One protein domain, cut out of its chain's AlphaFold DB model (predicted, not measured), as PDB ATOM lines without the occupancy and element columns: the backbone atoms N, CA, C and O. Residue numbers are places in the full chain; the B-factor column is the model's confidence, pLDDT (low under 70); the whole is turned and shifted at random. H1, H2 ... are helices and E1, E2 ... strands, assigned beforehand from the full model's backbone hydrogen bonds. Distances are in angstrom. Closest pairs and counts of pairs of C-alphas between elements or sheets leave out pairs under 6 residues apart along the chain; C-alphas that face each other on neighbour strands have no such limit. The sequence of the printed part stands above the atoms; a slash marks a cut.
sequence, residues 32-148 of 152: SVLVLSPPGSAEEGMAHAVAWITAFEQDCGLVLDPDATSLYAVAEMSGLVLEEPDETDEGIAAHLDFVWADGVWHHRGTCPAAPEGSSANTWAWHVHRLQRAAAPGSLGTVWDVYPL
ATOM      1  N   SER A  32     -42.837  32.859  10.413       97.38
ATOM      2  CA  SER A  32     -43.629  34.016   9.978       97.38
ATOM      3  C   SER A  32     -44.600  33.677   8.844       97.38
ATOM      4  O   SER A  32     -44.282  32.948   7.900       97.38
ATOM      5  N   VAL A  33     -45.806  34.235   8.933       98.00
ATOM      6  CA  VAL A  33     -46.936  33.974   8.034       98.00
ATOM      7  C   VAL A  33     -47.433  35.286   7.441       98.00
ATOM      8  O   VAL A  33     -47.707  36.229   8.175       98.00
ATOM      9  N   LEU A  34     -47.593  35.347   6.121       98.31
ATOM     10  CA  LEU A  34     -48.271  36.452   5.439       98.31
ATOM     11  C   LEU A  34     -49.697  36.033   5.072       98.31
ATOM     12  O   LEU A  34     -49.884  35.005   4.432       98.31
ATOM     13  N   VAL A  35     -50.690  36.855   5.398       98.31
ATOM     14  CA  VAL A  35     -52.065  36.717   4.898       98.31
ATOM     15  C   VAL A  35     -52.381  37.896   3.985       98.31
ATOM     16  O   VAL A  35     -52.285  39.050   4.410       98.31
ATOM     17  N   LEU A  36     -52.745  37.605   2.735       98.00
ATOM     18  CA  LEU A  36     -53.224  38.583   1.756       98.00
ATOM     19  C   LEU A  36     -54.757  38.590   1.744       98.00
ATOM     20  O   LEU A  36     -55.376  37.811   1.023       98.00
ATOM     21  N   SER A  37     -55.363  39.457   2.553       97.50
ATOM     22  CA  SER A  37     -56.822  39.578   2.653       97.50
ATOM     23  C   SER A  37     -57.425  40.233   1.399       97.50
ATOM     24  O   SER A  37     -56.793  41.129   0.829       97.50
ATOM     25  N   PRO A  38     -58.650  39.845   0.985       94.62
ATOM     26  CA  PRO A  38     -59.352  40.465  -0.139       94.62
ATOM     27  C   PRO A  38     -59.538  41.986   0.022       94.62
ATOM     28  O   PRO A  38     -59.448  42.500   1.141       94.62
ATOM     29  N   PRO A  39     -59.840  42.720  -1.069       95.62
ATOM     30  CA  PRO A  39     -60.131  44.146  -0.996       95.62
ATOM     31  C   PRO A  39     -61.282  44.471  -0.044       95.62
ATOM     32  O   PRO A  39     -62.358  43.883  -0.143       95.62
ATOM     33  N   GLY A  40     -61.072  45.455   0.824       94.12
ATOM     34  CA  GLY A  40     -62.056  45.876   1.815       94.12
ATOM     35  C   GLY A  40     -61.511  46.976   2.715       94.12
ATOM     36  O   GLY A  40     -60.462  47.566   2.451       94.12
ATOM     37  N   SER A  41     -62.227  47.268   3.793       95.06
ATOM     38  CA  SER A  41     -61.707  48.122   4.858       95.06
ATOM     39  C   SER A  41     -60.566  47.432   5.614       95.06
ATOM     40  O   SER A  41     -60.456  46.206   5.643       95.06
ATOM     41  N   ALA A  42     -59.728  48.221   6.289       93.50
ATOM     42  CA  ALA A  42     -58.673  47.675   7.141       93.50
ATOM     43  C   ALA A  42     -59.228  46.788   8.274       93.50
ATOM     44  O   ALA A  42     -58.583  45.818   8.661       93.50
ATOM     45  N   GLU A  43     -60.426  47.098   8.781       96.06
ATOM     46  CA  GLU A  43     -61.106  46.300   9.808       96.06
ATOM     47  C   GLU A  43     -61.532  44.931   9.265       96.06
ATOM     48  O   GLU A  43     -61.214  43.912   9.876       96.06
ATOM     49  N   GLU A  44     -62.164  44.889   8.089       96.31
ATOM     50  CA  GLU A  44     -62.531  43.634   7.418       96.31
ATOM     51  C   GLU A  44     -61.290  42.805   7.074       96.31
ATOM     52  O   GLU A  44     -61.247  41.607   7.351       96.31
ATOM     53  N   GLY A  45     -60.246  43.446   6.538       96.38
ATOM     54  CA  GLY A  45     -58.986  42.784   6.205       96.38
ATOM     55  C   GLY A  45     -58.282  42.192   7.430       96.38
ATOM     56  O   GLY A  45     -57.732  41.091   7.341       96.38
ATOM     57  N   MET A  46     -58.330  42.884   8.573       97.50
ATOM     58  CA  MET A  46     -57.779  42.398   9.839       97.50
ATOM     59  C   MET A  46     -58.612  41.255  10.422       97.50
ATOM     60  O   MET A  46     -58.051  40.234  10.807       97.50
ATOM     61  N   ALA A  47     -59.941  41.391  10.457       96.94
ATOM     62  CA  ALA A  47     -60.837  40.338  10.933       96.94
ATOM     63  C   ALA A  47     -60.672  39.051  10.110       96.94
ATOM     64  O   ALA A  47     -60.593  37.955  10.667       96.94
ATOM     65  N   HIS A  48     -60.537  39.201   8.791       97.12
ATOM     66  CA  HIS A  48     -60.226  38.110   7.881       97.12
ATOM     67  C   HIS A  48     -58.872  37.460   8.215       97.12
ATOM     68  O   HIS A  48     -58.796  36.242   8.370       97.12
ATOM     69  N   ALA A  49     -57.808  38.252   8.387       97.50
ATOM     70  CA  ALA A  49     -56.487  37.724   8.727       97.50
ATOM     71  C   ALA A  49     -56.473  36.968  10.063       97.50
ATOM     72  O   ALA A  49     -55.934  35.864  10.129       97.50
ATOM     73  N   VAL A  50     -57.115  37.515  11.099       97.12
ATOM     74  CA  VAL A  50     -57.251  36.860  12.410       97.12
ATOM     75  C   VAL A  50     -57.924  35.498  12.268       97.12
ATOM     76  O   VAL A  50     -57.416  34.522  12.807       97.12
ATOM     77  N   ALA A  51     -59.015  35.400  11.502       96.81
ATOM     78  CA  ALA A  51     -59.712  34.131  11.307       96.81
ATOM     79  C   ALA A  51     -58.802  33.049  10.694       96.81
ATOM     80  O   ALA A  51     -58.797  31.909  11.160       96.81
ATOM     81  N   TRP A  52     -57.989  33.407   9.694       97.50
ATOM     82  CA  TRP A  52     -57.047  32.472   9.069       97.50
ATOM     83  C   TRP A  52     -55.844  32.137   9.946       97.50
ATOM     84  O   TRP A  52     -55.384  31.000   9.903       97.50
ATOM     85  N   ILE A  53     -55.349  33.069  10.761       97.31
ATOM     86  CA  ILE A  53     -54.267  32.785  11.715       97.31
ATOM     87  C   ILE A  53     -54.756  31.890  12.854       97.31
ATOM     88  O   ILE A  53     -54.096  30.906  13.173       97.31
ATOM     89  N   THR A  54     -55.950  32.131  13.395       95.56
ATOM     90  CA  THR A  54     -56.553  31.224  14.382       95.56
ATOM     91  C   THR A  54     -56.754  29.820  13.808       95.56
ATOM     92  O   THR A  54     -56.514  28.825  14.490       95.56
ATOM     93  N   ALA A  55     -57.157  29.706  12.540       96.00
ATOM     94  CA  ALA A  55     -57.260  28.409  11.876       96.00
ATOM     95  C   ALA A  55     -55.883  27.772  11.605       96.00
ATOM     96  O   ALA A  55     -55.713  26.564  11.769       96.00
ATOM     97  N   PHE A  56     -54.879  28.581  11.250       96.19
ATOM     98  CA  PHE A  56     -53.489  28.148  11.114       96.19
ATOM     99  C   PHE A  56     -52.970  27.528  12.414       96.19
ATOM    100  O   PHE A  56     -52.399  26.443  12.375       96.19
ATOM    101  N   GLU A  57     -53.210  28.157  13.566       94.00
ATOM    102  CA  GLU A  57     -52.798  27.645  14.882       94.00
ATOM    103  C   GLU A  57     -53.364  26.256  15.196       94.00
ATOM    104  O   GLU A  57     -52.719  25.461  15.877       94.00
ATOM    105  N   GLN A  58     -54.557  25.951  14.685       91.38
ATOM    106  CA  GLN A  58     -55.250  24.687  14.934       91.38
ATOM    107  C   GLN A  58     -54.831  23.572  13.969       91.38
ATOM    108  O   GLN A  58     -54.921  22.395  14.318       91.38
ATOM    109  N   ASP A  59     -54.384  23.930  12.764       92.62
ATOM    110  CA  ASP A  59     -54.221  23.001  11.640       92.62
ATOM    111  C   ASP A  59     -52.881  23.193  10.896       92.62
ATOM    112  O   ASP A  59     -52.721  22.850   9.728       92.62
ATOM    113  N   CYS A  60     -51.853  23.725  11.562       93.00
ATOM    114  CA  CYS A  60     -50.485  23.727  11.027       93.00
ATOM    115  C   CYS A  60     -49.737  22.410  11.287       93.00
ATOM    116  O   CYS A  60     -48.609  22.245  10.835       93.00
ATOM    117  N   GLY A  61     -50.321  21.463  12.027       92.06
ATOM    118  CA  GLY A  61     -49.685  20.185  12.364       92.06
ATOM    119  C   GLY A  61     -48.594  20.263  13.444       92.06
ATOM    120  O   GLY A  61     -47.923  19.262  13.701       92.06
ATOM    121  N   LEU A  62     -48.421  21.420  14.092       92.56
ATOM    122  CA  LEU A  62     -47.611  21.615  15.298       92.56
ATOM    123  C   LEU A  62     -48.469  22.237  16.403       92.56
ATOM    124  O   LEU A  62     -49.499  22.843  16.134       92.56
ATOM    125  N   VAL A  63     -48.025  22.106  17.655       93.94
ATOM    126  CA  VAL A  63     -48.622  22.861  18.763       93.94
ATOM    127  C   VAL A  63     -47.975  24.240  18.789       93.94
ATOM    128  O   VAL A  63     -46.762  24.336  18.990       93.94
ATOM    129  N   LEU A  64     -48.762  25.289  18.566       93.62
ATOM    130  CA  LEU A  64     -48.297  26.673  18.650       93.62
ATOM    131  C   LEU A  64     -48.577  27.259  20.038       93.62
ATOM    132  O   LEU A  64     -49.497  26.822  20.727       93.62
ATOM    133  N   ASP A  65     -47.777  28.244  20.430       94.06
ATOM    134  CA  ASP A  65     -48.066  29.153  21.533       94.06
ATOM    135  C   ASP A  65     -48.943  30.310  21.010       94.06
ATOM    136  O   ASP A  65     -48.431  31.204  20.320       94.06
ATOM    137  N   PRO A  66     -50.264  30.302  21.274       88.50
ATOM    138  CA  PRO A  66     -51.154  31.355  20.793       88.50
ATOM    139  C   PRO A  66     -50.910  32.686  21.516       88.50
ATOM    140  O   PRO A  66     -51.137  33.740  20.933       88.50
ATOM    141  N   ASP A  67     -50.393  32.663  22.751       90.75
ATOM    142  CA  ASP A  67     -50.110  33.881  23.520       90.75
ATOM    143  C   ASP A  67     -48.850  34.597  22.999       90.75
ATOM    144  O   ASP A  67     -48.690  35.807  23.187       90.75
ATOM    145  N   ALA A  68     -47.959  33.862  22.328       91.38
ATOM    146  CA  ALA A  68     -46.788  34.413  21.650       91.38
ATOM    147  C   ALA A  68     -47.065  34.820  20.190       91.38
ATOM    148  O   ALA A  68     -46.278  35.573  19.605       91.38
ATOM    149  N   THR A  69     -48.161  34.343  19.591       91.75
ATOM    150  CA  THR A  69     -48.532  34.703  18.218       91.75
ATOM    151  C   THR A  69     -48.945  36.170  18.158       91.75
ATOM    152  O   THR A  69     -49.753  36.652  18.950       91.75
ATOM    153  N   SER A  70     -48.346  36.924  17.237       94.62
ATOM    154  CA  SER A  70     -48.516  38.378  17.206       94.62
ATOM    155  C   SER A  70     -48.437  38.955  15.799       94.62
ATOM    156  O   SER A  70     -47.706  38.467  14.937       94.62
ATOM    157  N   LEU A  71     -49.203  40.025  15.569       96.25
ATOM    158  CA  LEU A  71     -49.130  40.806  14.340       96.25
ATOM    159  C   LEU A  71     -47.802  41.577  14.311       96.25
ATOM    160  O   LEU A  71     -47.572  42.457  15.140       96.25
ATOM    161  N   TYR A  72     -46.961  41.270  13.330       94.19
ATOM    162  CA  TYR A  72     -45.669  41.916  13.114       94.19
ATOM    163  C   TYR A  72     -45.790  43.171  12.238       94.19
ATOM    164  O   TYR A  72     -45.242  44.222  12.569       94.19
ATOM    165  N   ALA A  73     -46.515  43.079  11.119       94.50
ATOM    166  CA  ALA A  73     -46.660  44.184  10.171       94.50
ATOM    167  C   ALA A  73     -48.005  44.151   9.437       94.50
ATOM    168  O   ALA A  73     -48.604  43.093   9.248       94.50
ATOM    169  N   VAL A  74     -48.455  45.320   8.982       96.12
ATOM    170  CA  VAL A  74     -49.673  45.490   8.181       96.12
ATOM    171  C   VAL A  74     -49.458  46.569   7.123       96.12
ATOM    172  O   VAL A  74     -48.880  47.616   7.415       96.12
ATOM    173  N   ALA A  75     -49.920  46.325   5.897       94.81
ATOM    174  CA  ALA A  75     -49.868  47.300   4.812       94.81
ATOM    175  C   ALA A  75     -50.994  47.081   3.795       94.81
ATOM    176  O   ALA A  75     -51.407  45.950   3.539       94.81
ATOM    177  N   GLU A  76     -51.459  48.163   3.168       95.06
ATOM    178  CA  GLU A  76     -52.255  48.055   1.944       95.06
ATOM    179  C   GLU A  76     -51.329  47.688   0.779       95.06
ATOM    180  O   GLU A  76     -50.324  48.361   0.538       95.06
ATOM    181  N   MET A  77     -51.670  46.634   0.036       93.44
ATOM    182  CA  MET A  77     -50.776  46.069  -0.982       93.44
ATOM    183  C   MET A  77     -50.510  47.023  -2.150       93.44
ATOM    184  O   MET A  77     -49.420  47.013  -2.715       93.44
ATOM    185  N   SER A  78     -51.473  47.888  -2.480       88.44
ATOM    186  CA  SER A  78     -51.344  48.909  -3.528       88.44
ATOM    187  C   SER A  78     -50.288  49.979  -3.205       88.44
ATOM    188  O   SER A  78     -49.726  50.587  -4.115       88.44
ATOM    189  N   GLY A  79     -50.027  50.213  -1.914       84.56
ATOM    190  CA  GLY A  79     -49.095  51.221  -1.418       84.56
ATOM    191  C   GLY A  79     -47.648  50.738  -1.338       84.56
ATOM    192  O   GLY A  79     -46.755  51.537  -1.053       84.56
ATOM    193  N   LEU A  80     -47.403  49.448  -1.572       87.62
ATOM    194  CA  LEU A  80     -46.071  48.865  -1.499       87.62
ATOM    195  C   LEU A  80     -45.321  49.044  -2.819       87.62
ATOM    196  O   LEU A  80     -45.804  48.695  -3.897       87.62
ATOM    197  N   VAL A  81     -44.086  49.528  -2.717       86.00
ATOM    198  CA  VAL A  81     -43.119  49.420  -3.808       86.00
ATOM    199  C   VAL A  81     -42.532  48.014  -3.741       86.00
ATOM    200  O   VAL A  81     -41.781  47.697  -2.825       86.00
ATOM    201  N   LEU A  82     -42.937  47.165  -4.680       88.31
ATOM    202  CA  LEU A  82     -42.470  45.785  -4.791       88.31
ATOM    203  C   LEU A  82     -41.429  45.712  -5.906       88.31
ATOM    204  O   LEU A  82     -41.780  45.743  -7.091       88.31
ATOM    205  N   GLU A  83     -40.161  45.681  -5.509       89.50
ATOM    206  CA  GLU A  83     -39.046  45.395  -6.407       89.50
ATOM    207  C   GLU A  83     -39.015  43.896  -6.725       89.50
ATOM    208  O   GLU A  83     -39.410  43.063  -5.904       89.50
ATOM    209  N   GLU A  84     -38.601  43.557  -7.946       89.12
ATOM    210  CA  GLU A  84     -38.466  42.156  -8.333       89.12
ATOM    211  C   GLU A  84     -37.282  41.546  -7.567       89.12
ATOM    212  O   GLU A  84     -36.200  42.134  -7.598       89.12
ATOM    213  N   PRO A  85     -37.468  40.409  -6.872       92.50
ATOM    214  CA  PRO A  85     -36.377  39.773  -6.147       92.50
ATOM    215  C   PRO A  85     -35.326  39.224  -7.114       92.50
ATOM    216  O   PRO A  85     -35.617  38.933  -8.277       92.50
ATOM    217  N   ASP A  86     -34.116  39.010  -6.610       92.44
ATOM    218  CA  ASP A  86     -33.033  38.364  -7.348       92.44
ATOM    219  C   ASP A  86     -32.251  37.373  -6.468       92.44
ATOM    220  O   ASP A  86     -32.717  36.952  -5.409       92.44
ATOM    221  N   GLU A  87     -31.092  36.911  -6.941       90.38
ATOM    222  CA  GLU A  87     -30.260  35.942  -6.214       90.38
ATOM    223  C   GLU A  87     -29.587  36.532  -4.962       90.38
ATOM    224  O   GLU A  87     -29.089  35.787  -4.118       90.38
ATOM    225  N   THR A  88     -29.544  37.860  -4.853       91.31
ATOM    226  CA  THR A  88     -28.890  38.596  -3.767       91.31
ATOM    227  C   THR A  88     -29.877  39.169  -2.761       91.31
ATOM    228  O   THR A  88     -29.516  39.321  -1.593       91.31
ATOM    229  N   ASP A  89     -31.109  39.445  -3.191       91.69
ATOM    230  CA  ASP A  89     -32.175  39.959  -2.341       91.69
ATOM    231  C   ASP A  89     -33.504  39.236  -2.604       91.69
ATOM    232  O   ASP A  89     -34.182  39.431  -3.616       91.69
ATOM    233  N   GLU A  90     -33.897  38.392  -1.650       90.69
ATOM    234  CA  GLU A  90     -35.193  37.705  -1.654       90.69
ATOM    235  C   GLU A  90     -36.326  38.581  -1.087       90.69
ATOM    236  O   GLU A  90     -37.494  38.173  -1.071       90.69
ATOM    237  N   GLY A  91     -35.995  39.764  -0.563       90.19
ATOM    238  CA  GLY A  91     -36.909  40.640   0.149       90.19
ATOM    239  C   GLY A  91     -37.559  39.949   1.347       90.19
ATOM    240  O   GLY A  91     -36.956  39.145   2.063       90.19
ATOM    241  N   ILE A  92     -38.846  40.228   1.564       91.38
ATOM    242  CA  ILE A  92     -39.597  39.647   2.687       91.38
ATOM    243  C   ILE A  92     -39.736  38.118   2.590       91.38
ATOM    244  O   ILE A  92     -39.940  37.458   3.608       91.38
ATOM    245  N   ALA A  93     -39.591  37.530   1.398       94.94
ATOM    246  CA  ALA A  93     -39.747  36.090   1.205       94.94
ATOM    247  C   ALA A  93     -38.697  35.264   1.967       94.94
ATOM    248  O   ALA A  93     -39.001  34.142   2.384       94.94
ATOM    249  N   ALA A  94     -37.510  35.831   2.225       93.38
ATOM    250  CA  ALA A  94     -36.489  35.207   3.072       93.38
ATOM    251  C   ALA A  94     -36.994  34.927   4.496       93.38
ATOM    252  O   ALA A  94     -36.528  33.991   5.145       93.38
ATOM    253  N   HIS A  95     -37.957  35.714   4.977       92.81
ATOM    254  CA  HIS A  95     -38.477  35.632   6.340       92.81
ATOM    255  C   HIS A  95     -39.806  34.887   6.446       92.81
ATOM    256  O   HIS A  95     -40.195  34.520   7.547       92.81
ATOM    257  N   LEU A  96     -40.507  34.662   5.334       96.38
ATOM    258  CA  LEU A  96     -41.814  34.010   5.341       96.38
ATOM    259  C   LEU A  96     -41.682  32.491   5.233       96.38
ATOM    260  O   LEU A  96     -40.954  31.974   4.383       96.38
ATOM    261  N   ASP A  97     -42.448  31.780   6.051       96.81
ATOM    262  CA  ASP A  97     -42.655  30.334   5.957       96.81
ATOM    263  C   ASP A  97     -43.905  29.998   5.150       96.81
ATOM    264  O   ASP A  97     -43.900  29.053   4.356       96.81
ATOM    265  N   PHE A  98     -44.951  30.806   5.324       98.00
ATOM    266  CA  PHE A  98     -46.236  30.627   4.664       98.00
ATOM    267  C   PHE A  98     -46.783  31.932   4.096       98.00
ATOM    268  O   PHE A  98     -46.598  33.011   4.661       98.00
ATOM    269  N   VAL A  99     -47.522  31.802   2.998       98.00
ATOM    270  CA  VAL A  99     -48.387  32.855   2.463       98.00
ATOM    271  C   VAL A  99     -49.777  32.279   2.248       98.00
ATOM    272  O   VAL A  99     -49.922  31.306   1.510       98.00
ATOM    273  N   TRP A 100     -50.794  32.882   2.853       97.75
ATOM    274  CA  TRP A 100     -52.181  32.667   2.460       97.75
ATOM    275  C   TRP A 100     -52.578  33.689   1.401       97.75
ATOM    276  O   TRP A 100     -52.422  34.897   1.612       97.75
ATOM    277  N   ALA A 101     -53.088  33.211   0.269       95.94
ATOM    278  CA  ALA A 101     -53.594  34.050  -0.808       95.94
ATOM    279  C   ALA A 101     -54.669  33.308  -1.608       95.94
ATOM    280  O   ALA A 101     -54.482  32.143  -1.950       95.94
ATOM    281  N   ASP A 102     -55.767  33.997  -1.933       92.38
ATOM    282  CA  ASP A 102     -56.833  33.483  -2.811       92.38
ATOM    283  C   ASP A 102     -57.361  32.094  -2.386       92.38
ATOM    284  O   ASP A 102     -57.504  31.175  -3.191       92.38
ATOM    285  N   GLY A 103     -57.584  31.911  -1.077       91.81
ATOM    286  CA  GLY A 103     -58.090  30.653  -0.517       91.81
ATOM    287  C   GLY A 103     -57.064  29.519  -0.431       91.81
ATOM    288  O   GLY A 103     -57.437  28.393  -0.109       91.81
ATOM    289  N   VAL A 104     -55.784  29.779  -0.717       94.00
ATOM    290  CA  VAL A 104     -54.737  28.752  -0.762       94.00
ATOM    291  C   VAL A 104     -53.573  29.106   0.162       94.00
ATOM    292  O   VAL A 104     -53.051  30.221   0.156       94.00
ATOM    293  N   TRP A 105     -53.119  28.111   0.926       96.44
ATOM    294  CA  TRP A 105     -51.855  28.167   1.652       96.44
ATOM    295  C   TRP A 105     -50.685  27.790   0.741       96.44
ATOM    296  O   TRP A 105     -50.651  26.715   0.140       96.44
ATOM    297  N   HIS A 106     -49.683  28.659   0.685       97.19
ATOM    298  CA  HIS A 106     -48.438  28.459  -0.042       97.19
ATOM    299  C   HIS A 106     -47.261  28.369   0.924       97.19
ATOM    300  O   HIS A 106     -47.180  29.129   1.884       97.19
ATOM    301  N   HIS A 107     -46.315  27.485   0.622       96.12
ATOM    302  CA  HIS A 107     -45.023  27.394   1.299       96.12
ATOM    303  C   HIS A 107     -43.956  26.921   0.306       96.12
ATOM    304  O   HIS A 107     -44.262  26.526  -0.822       96.12
ATOM    305  N   ARG A 108     -42.686  26.893   0.729       93.31
ATOM    306  CA  ARG A 108     -41.543  26.511  -0.129       93.31
ATOM    307  C   ARG A 108     -41.699  25.155  -0.836       93.31
ATOM    308  O   ARG A 108     -41.169  24.962  -1.921       93.31
ATOM    309  N   GLY A 109     -42.439  24.224  -0.237       89.88
ATOM    310  CA  GLY A 109     -42.673  22.883  -0.785       89.88
ATOM    311  C   GLY A 109     -43.817  22.790  -1.800       89.88
ATOM    312  O   GLY A 109     -43.913  21.785  -2.496       89.88
ATOM    313  N   THR A 110     -44.679  23.805  -1.885       88.31
ATOM    314  CA  THR A 110     -45.845  23.848  -2.790       88.31
ATOM    315  C   THR A 110     -45.768  24.980  -3.809       88.31
ATOM    316  O   THR A 110     -46.656  25.110  -4.652       88.31
ATOM    317  N   CYS A 111     -44.722  25.810  -3.754       91.25
ATOM    318  CA  CYS A 111     -44.564  26.910  -4.690       91.25
ATOM    319  C   CYS A 111     -44.211  26.412  -6.111       91.25
ATOM    320  O   CYS A 111     -43.394  25.501  -6.270       91.25
ATOM    321  N   PRO A 112     -44.845  26.973  -7.157       91.38
ATOM    322  CA  PRO A 112     -44.523  26.671  -8.546       91.38
ATOM    323  C   PRO A 112     -43.123  27.173  -8.897       91.38
ATOM    324  O   PRO A 112     -42.704  28.206  -8.384       91.38
ATOM    325  N   ALA A 113     -42.442  26.478  -9.815       92.75
ATOM    326  CA  ALA A 113     -41.127  26.869 -10.319       92.75
ATOM    327  C   ALA A 113     -41.117  28.312 -10.859       92.75
ATOM    328  O   ALA A 113     -42.064  28.738 -11.527       92.75
ATOM    329  N   ALA A 114     -40.020  29.030 -10.606       93.94
ATOM    330  CA  ALA A 114     -39.782  30.327 -11.227       93.94
ATOM    331  C   ALA A 114     -39.673  30.178 -12.760       93.94
ATOM    332  O   ALA A 114     -39.221  29.135 -13.248       93.94
ATOM    333  N   PRO A 115     -40.086  31.195 -13.534       93.12
ATOM    334  CA  PRO A 115     -39.968  31.186 -14.982       93.12
ATOM    335  C   PRO A 115     -38.498  31.151 -15.403       93.12
ATOM    336  O   PRO A 115     -37.614  31.657 -14.709       93.12
ATOM    337  N   GLU A 116     -38.246  30.572 -16.575       92.56
ATOM    338  CA  GLU A 116     -36.910  30.536 -17.161       92.56
ATOM    339  C   GLU A 116     -36.358  31.960 -17.332       92.56
ATOM    340  O   GLU A 116     -37.046  32.848 -17.838       92.56
ATOM    341  N   GLY A 117     -35.117  32.176 -16.890       89.12
ATOM    342  CA  GLY A 117     -34.457  33.482 -16.932       89.12
ATOM    343  C   GLY A 117     -34.684  34.372 -15.706       89.12
ATOM    344  O   GLY A 117     -34.095  35.448 -15.654       89.12
ATOM    345  N   SER A 118     -35.478  33.945 -14.715       88.81
ATOM    346  CA  SER A 118     -35.527  34.636 -13.420       88.81
ATOM    347  C   SER A 118     -34.223  34.428 -12.644       88.81
ATOM    348  O   SER A 118     -33.715  33.308 -12.571       88.81
ATOM    349  N   SER A 119     -33.691  35.505 -12.065       90.69
ATOM    350  CA  SER A 119     -32.566  35.463 -11.121       90.69
ATOM    351  C   SER A 119     -33.003  35.094  -9.701       90.69
ATOM    352  O   SER A 119     -32.188  34.613  -8.919       90.69
ATOM    353  N   ALA A 120     -34.278  35.291  -9.359       92.44
ATOM    354  CA  ALA A 120     -34.817  34.948  -8.052       92.44
ATOM    355  C   ALA A 120     -34.898  33.434  -7.844       92.44
ATOM    356  O   ALA A 120     -35.202  32.661  -8.761       92.44
ATOM    357  N   ASN A 121     -34.755  33.005  -6.589       93.62
ATOM    358  CA  ASN A 121     -35.162  31.654  -6.236       93.62
ATOM    359  C   ASN A 121     -36.690  31.486  -6.370       93.62
ATOM    360  O   ASN A 121     -37.467  32.444  -6.369       93.62
ATOM    361  N   THR A 122     -37.129  30.229  -6.454       95.81
ATOM    362  CA  THR A 122     -38.535  29.876  -6.702       95.81
ATOM    363  C   THR A 122     -39.508  30.442  -5.665       95.81
ATOM    364  O   THR A 122     -40.597  30.893  -6.023       95.81
ATOM    365  N   TRP A 123     -39.123  30.452  -4.388       96.00
ATOM    366  CA  TRP A 123     -39.976  30.960  -3.321       96.00
ATOM    367  C   TRP A 123     -40.105  32.480  -3.378       96.00
ATOM    368  O   TRP A 123     -41.225  32.987  -3.389       96.00
ATOM    369  N   ALA A 124     -38.984  33.195  -3.492       96.50
ATOM    370  CA  ALA A 124     -38.973  34.651  -3.578       96.50
ATOM    371  C   ALA A 124     -39.790  35.153  -4.776       96.50
ATOM    372  O   ALA A 124     -40.665  36.008  -4.621       96.50
ATOM    373  N   TRP A 125     -39.596  34.536  -5.946       96.50
ATOM    374  CA  TRP A 125     -40.397  34.835  -7.130       96.50
ATOM    375  C   TRP A 125     -41.898  34.617  -6.894       96.50
ATOM    376  O   TRP A 125     -42.716  35.467  -7.253       96.50
ATOM    377  N   HIS A 126     -42.284  33.489  -6.284       97.31
ATOM    378  CA  HIS A 126     -43.696  33.168  -6.068       97.31
ATOM    379  C   HIS A 126     -44.356  34.100  -5.051       97.31
ATOM    380  O   HIS A 126     -45.472  34.552  -5.300       97.31
ATOM    381  N   VAL A 127     -43.675  34.449  -3.954       96.81
ATOM    382  CA  VAL A 127     -44.168  35.445  -2.987       96.81
ATOM    383  C   VAL A 127     -44.372  36.795  -3.672       96.81
ATOM    384  O   VAL A 127     -45.465  37.353  -3.589       96.81
ATOM    385  N   HIS A 128     -43.377  37.277  -4.422       95.94
ATOM    386  CA  HIS A 128     -43.490  38.525  -5.177       95.94
ATOM    387  C   HIS A 128     -44.661  38.482  -6.174       95.94
ATOM    388  O   HIS A 128     -45.455  39.421  -6.253       95.94
ATOM    389  N   ARG A 129     -44.845  37.363  -6.891       95.88
ATOM    390  CA  ARG A 129     -45.985  37.162  -7.799       95.88
ATOM    391  C   ARG A 129     -47.326  37.251  -7.070       95.88
ATOM    392  O   ARG A 129     -48.233  37.898  -7.584       95.88
ATOM    393  N   LEU A 130     -47.466  36.614  -5.906       97.00
ATOM    394  CA  LEU A 130     -48.692  36.677  -5.100       97.00
ATOM    395  C   LEU A 130     -48.973  38.109  -4.628       97.00
ATOM    396  O   LEU A 130     -50.092  38.590  -4.774       97.00
ATOM    397  N   GLN A 131     -47.950  38.815  -4.140       96.19
ATOM    398  CA  GLN A 131     -48.080  40.208  -3.707       96.19
ATOM    399  C   GLN A 131     -48.490  41.136  -4.861       96.19
ATOM    400  O   GLN A 131     -49.338  42.003  -4.678       96.19
ATOM    401  N   ARG A 132     -47.938  40.928  -6.064       94.94
ATOM    402  CA  ARG A 132     -48.281  41.691  -7.280       94.94
ATOM    403  C   ARG A 132     -49.663  41.356  -7.837       94.94
ATOM    404  O   ARG A 132     -50.260  42.191  -8.508       94.94
ATOM    405  N   ALA A 133     -50.145  40.138  -7.598       95.00
ATOM    406  CA  ALA A 133     -51.471  39.691  -8.013       95.00
ATOM    407  C   ALA A 133     -52.583  40.128  -7.047       95.00
ATOM    408  O   ALA A 133     -53.755  40.057  -7.415       95.00
ATOM    409  N   ALA A 134     -52.236  40.580  -5.836       95.38
ATOM    410  CA  ALA A 134     -53.204  41.087  -4.875       95.38
ATOM    411  C   ALA A 134     -54.001  42.252  -5.482       95.38
ATOM    412  O   ALA A 134     -53.442  43.200  -6.038       95.38
ATOM    413  N   ALA A 135     -55.328  42.182  -5.382       92.88
ATOM    414  CA  ALA A 135     -56.197  43.208  -5.939       92.88
ATOM    415  C   ALA A 135     -55.995  44.556  -5.207       92.88
ATOM    416  O   ALA A 135     -55.723  44.563  -4.004       92.88
ATOM    417  N   PRO A 136     -56.147  45.711  -5.881       91.94
ATOM    418  CA  PRO A 136     -56.091  47.012  -5.214       91.94
ATOM    419  C   PRO A 136     -57.050  47.084  -4.017       91.94
ATOM    420  O   PRO A 136     -58.185  46.623  -4.115       91.94
ATOM    421  N   GLY A 137     -56.589  47.645  -2.897       92.19
ATOM    422  CA  GLY A 137     -57.325  47.658  -1.628       92.19
ATOM    423  C   GLY A 137     -57.182  46.386  -0.780       92.19
ATOM    424  O   GLY A 137     -57.753  46.329   0.304       92.19
ATOM    425  N   SER A 138     -56.434  45.374  -1.239       96.50
ATOM    426  CA  SER A 138     -56.090  44.202  -0.416       96.50
ATOM    427  C   SER A 138     -55.172  44.597   0.739       96.50
ATOM    428  O   SER A 138     -54.256  45.411   0.570       96.50
ATOM    429  N   LEU A 139     -55.371  43.965   1.894       97.50
ATOM    430  CA  LEU A 139     -54.549  44.164   3.085       97.50
ATOM    431  C   LEU A 139     -53.585  42.985   3.258       97.50
ATOM    432  O   LEU A 139     -54.017  41.841   3.372       97.50
ATOM    433  N   GLY A 140     -52.283  43.259   3.306       97.69
ATOM    434  CA  GLY A 140     -51.266  42.285   3.693       97.69
ATOM    435  C   GLY A 140     -50.972  42.382   5.185       97.69
ATOM    436  O   GLY A 140     -50.662  43.465   5.682       97.69
ATOM    437  N   THR A 141     -51.038  41.259   5.899       98.25
ATOM    438  CA  THR A 141     -50.661  41.172   7.320       98.25
ATOM    439  C   THR A 141     -49.607  40.099   7.532       98.25
ATOM    440  O   THR A 141     -49.752  38.985   7.038       98.25
ATOM    441  N   VAL A 142     -48.543  40.433   8.257       98.06
ATOM    442  CA  VAL A 142     -47.477  39.495   8.622       98.06
ATOM    443  C   VAL A 142     -47.590  39.187  10.102       98.06
ATOM    444  O   VAL A 142     -47.670  40.106  10.915       98.06
ATOM    445  N   TRP A 143     -47.568  37.905  10.435       98.06
ATOM    446  CA  TRP A 143     -47.725  37.377  11.780       98.06
ATOM    447  C   TRP A 143     -46.505  36.549  12.148       98.06
ATOM    448  O   TRP A 143     -46.068  35.719  11.350       98.06
ATOM    449  N   ASP A 144     -45.983  36.752  13.351       97.44
ATOM    450  CA  ASP A 144     -45.027  35.827  13.947       97.44
ATOM    451  C   ASP A 144     -45.794  34.724  14.676       97.44
ATOM    452  O   ASP A 144     -46.692  35.012  15.468       97.44
ATOM    453  N   VAL A 145     -45.421  33.473  14.415       96.19
ATOM    454  CA  VAL A 145     -45.992  32.272  15.035       96.19
ATOM    455  C   VAL A 145     -44.897  31.473  15.735       96.19
ATOM    456  O   VAL A 145     -43.759  31.403  15.261       96.19
ATOM    457  N   TYR A 146     -45.232  30.848  16.863       95.00
ATOM    458  CA  TYR A 146     -44.249  30.189  17.723       95.00
ATOM    459  C   TYR A 146     -44.646  28.741  18.018       95.00
ATOM    460  O   TYR A 146     -45.403  28.483  18.951       95.00
ATOM    461  N   PRO A 147     -44.138  27.768  17.248       94.56
ATOM    462  CA  PRO A 147     -44.209  26.363  17.616       94.56
ATOM    463  C   PRO A 147     -43.564  26.115  18.980       94.56
ATOM    464  O   PRO A 147     -42.404  26.474  19.207       94.56
ATOM    465  N   LEU A 148     -44.283  25.443  19.877       92.88
ATOM    466  CA  LEU A 148     -43.727  25.027  21.159       92.88
ATOM    467  C   LEU A 148     -42.539  24.071  20.948       92.88
ATOM    468  O   LEU A 148     -42.511  23.326  19.962       92.88
TER     469      LEU A 148
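This is residues 32 to 148 of the 152 residues of an uncharacterized protein of Micrococcus flavus (UniProt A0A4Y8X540). A twisted five-stranded sheet stands in the middle of three layers, with the long helix H1 over one face and H3 over the opposite face. The short H2 sits beside H3, and the unnamed stretches 77 to 90 and 108 to 121 reach out on H3's side. The printed part has 117 residues, with named elements in the order E1 H1 E2 H2 E3 E4 H3 E5; the sheet is mixed, in the order E2 E5 E1 E3 E4, and the class is mixed, helices and strands. The whole is compact, with a radius of gyration of the C-alphas of 14.1 A and spans of 42 by 33 by 22 A.

Start at the inner strand E1, residues 32 to 37. E3, residues 98 to 101, is its parallel neighbour at 3 degrees, with N 100 and O 34 2.8 A apart. On its other side E5, residues 139 to 145, is antiparallel at 156 degrees, with N 35 and O 141 at 2.8 A. Edge strand E2, residues 70 to 76, is antiparallel to E5, with N 142 and O 73 at 2.8 A. Edge strand E4, residues 104 to 107, forms a hairpin with E3, with N 106 and O 99 at 2.8 A. The sheet is only just strongly twisted, its C-alphas up to 4.1 A off the best plane. H1, residues 42 to 59, is over E5 and E1 at a height over the sheet of 8.3 A, slantwise to the strands at 42 degrees to E1 on the local plane; its closest C-alphas to E1 are those of Gly 45 and Ser 37, 5.3 A. On the opposite face H3, residues 122 to 133, has a height over the sheet of 9.7 A; it is over E3 and only just over E4, with 3 C-alphas on E4. Its closest C-alphas to E3 are those of Leu 130 and Ala 101, 7.0 A. H2, residues 91 to 94, only grazes the sheet, with its residues 92 to 93, and it touches H3, which touches it with residues 123 to 128 alone; the closest C-alphas of H2 and H3 are those of Ala 93 and Ala 124, 5.1 A apart. H1 is apart from H2 and H3. E1, H1, E2, then E2, H2, E3, then E4, H3, E5 are split strand-helix-strand units, with other strands between their two strands, and right-handed crossovers. In H1 and H3 each O i to N i+4 pair is within hydrogen-bond range; H2 is too short for one.

Find C-alpha 32 at (-43.629, 34.016, 9.978), where E1 begins its 16.1 A. H1 starts at C-alpha 42 (-58.673, 47.675, 7.141) and runs 25.5 A. E2 measures 18.5 A, H2 6.2 A, E3 9.8 A, E4 10.0 A and H3 16.3 A. E5, 18.9 A, ends at C-alpha 145 (-45.992, 32.272, 15.035).

The C-alphas farthest apart are those of Asp 67 and Gly 117, 43.4 A. The printed part has no cut; the links E2 to H2 and E4 to H3 are long. The mean pLDDT of the printed part is 94.2, and no printed residue is under 70.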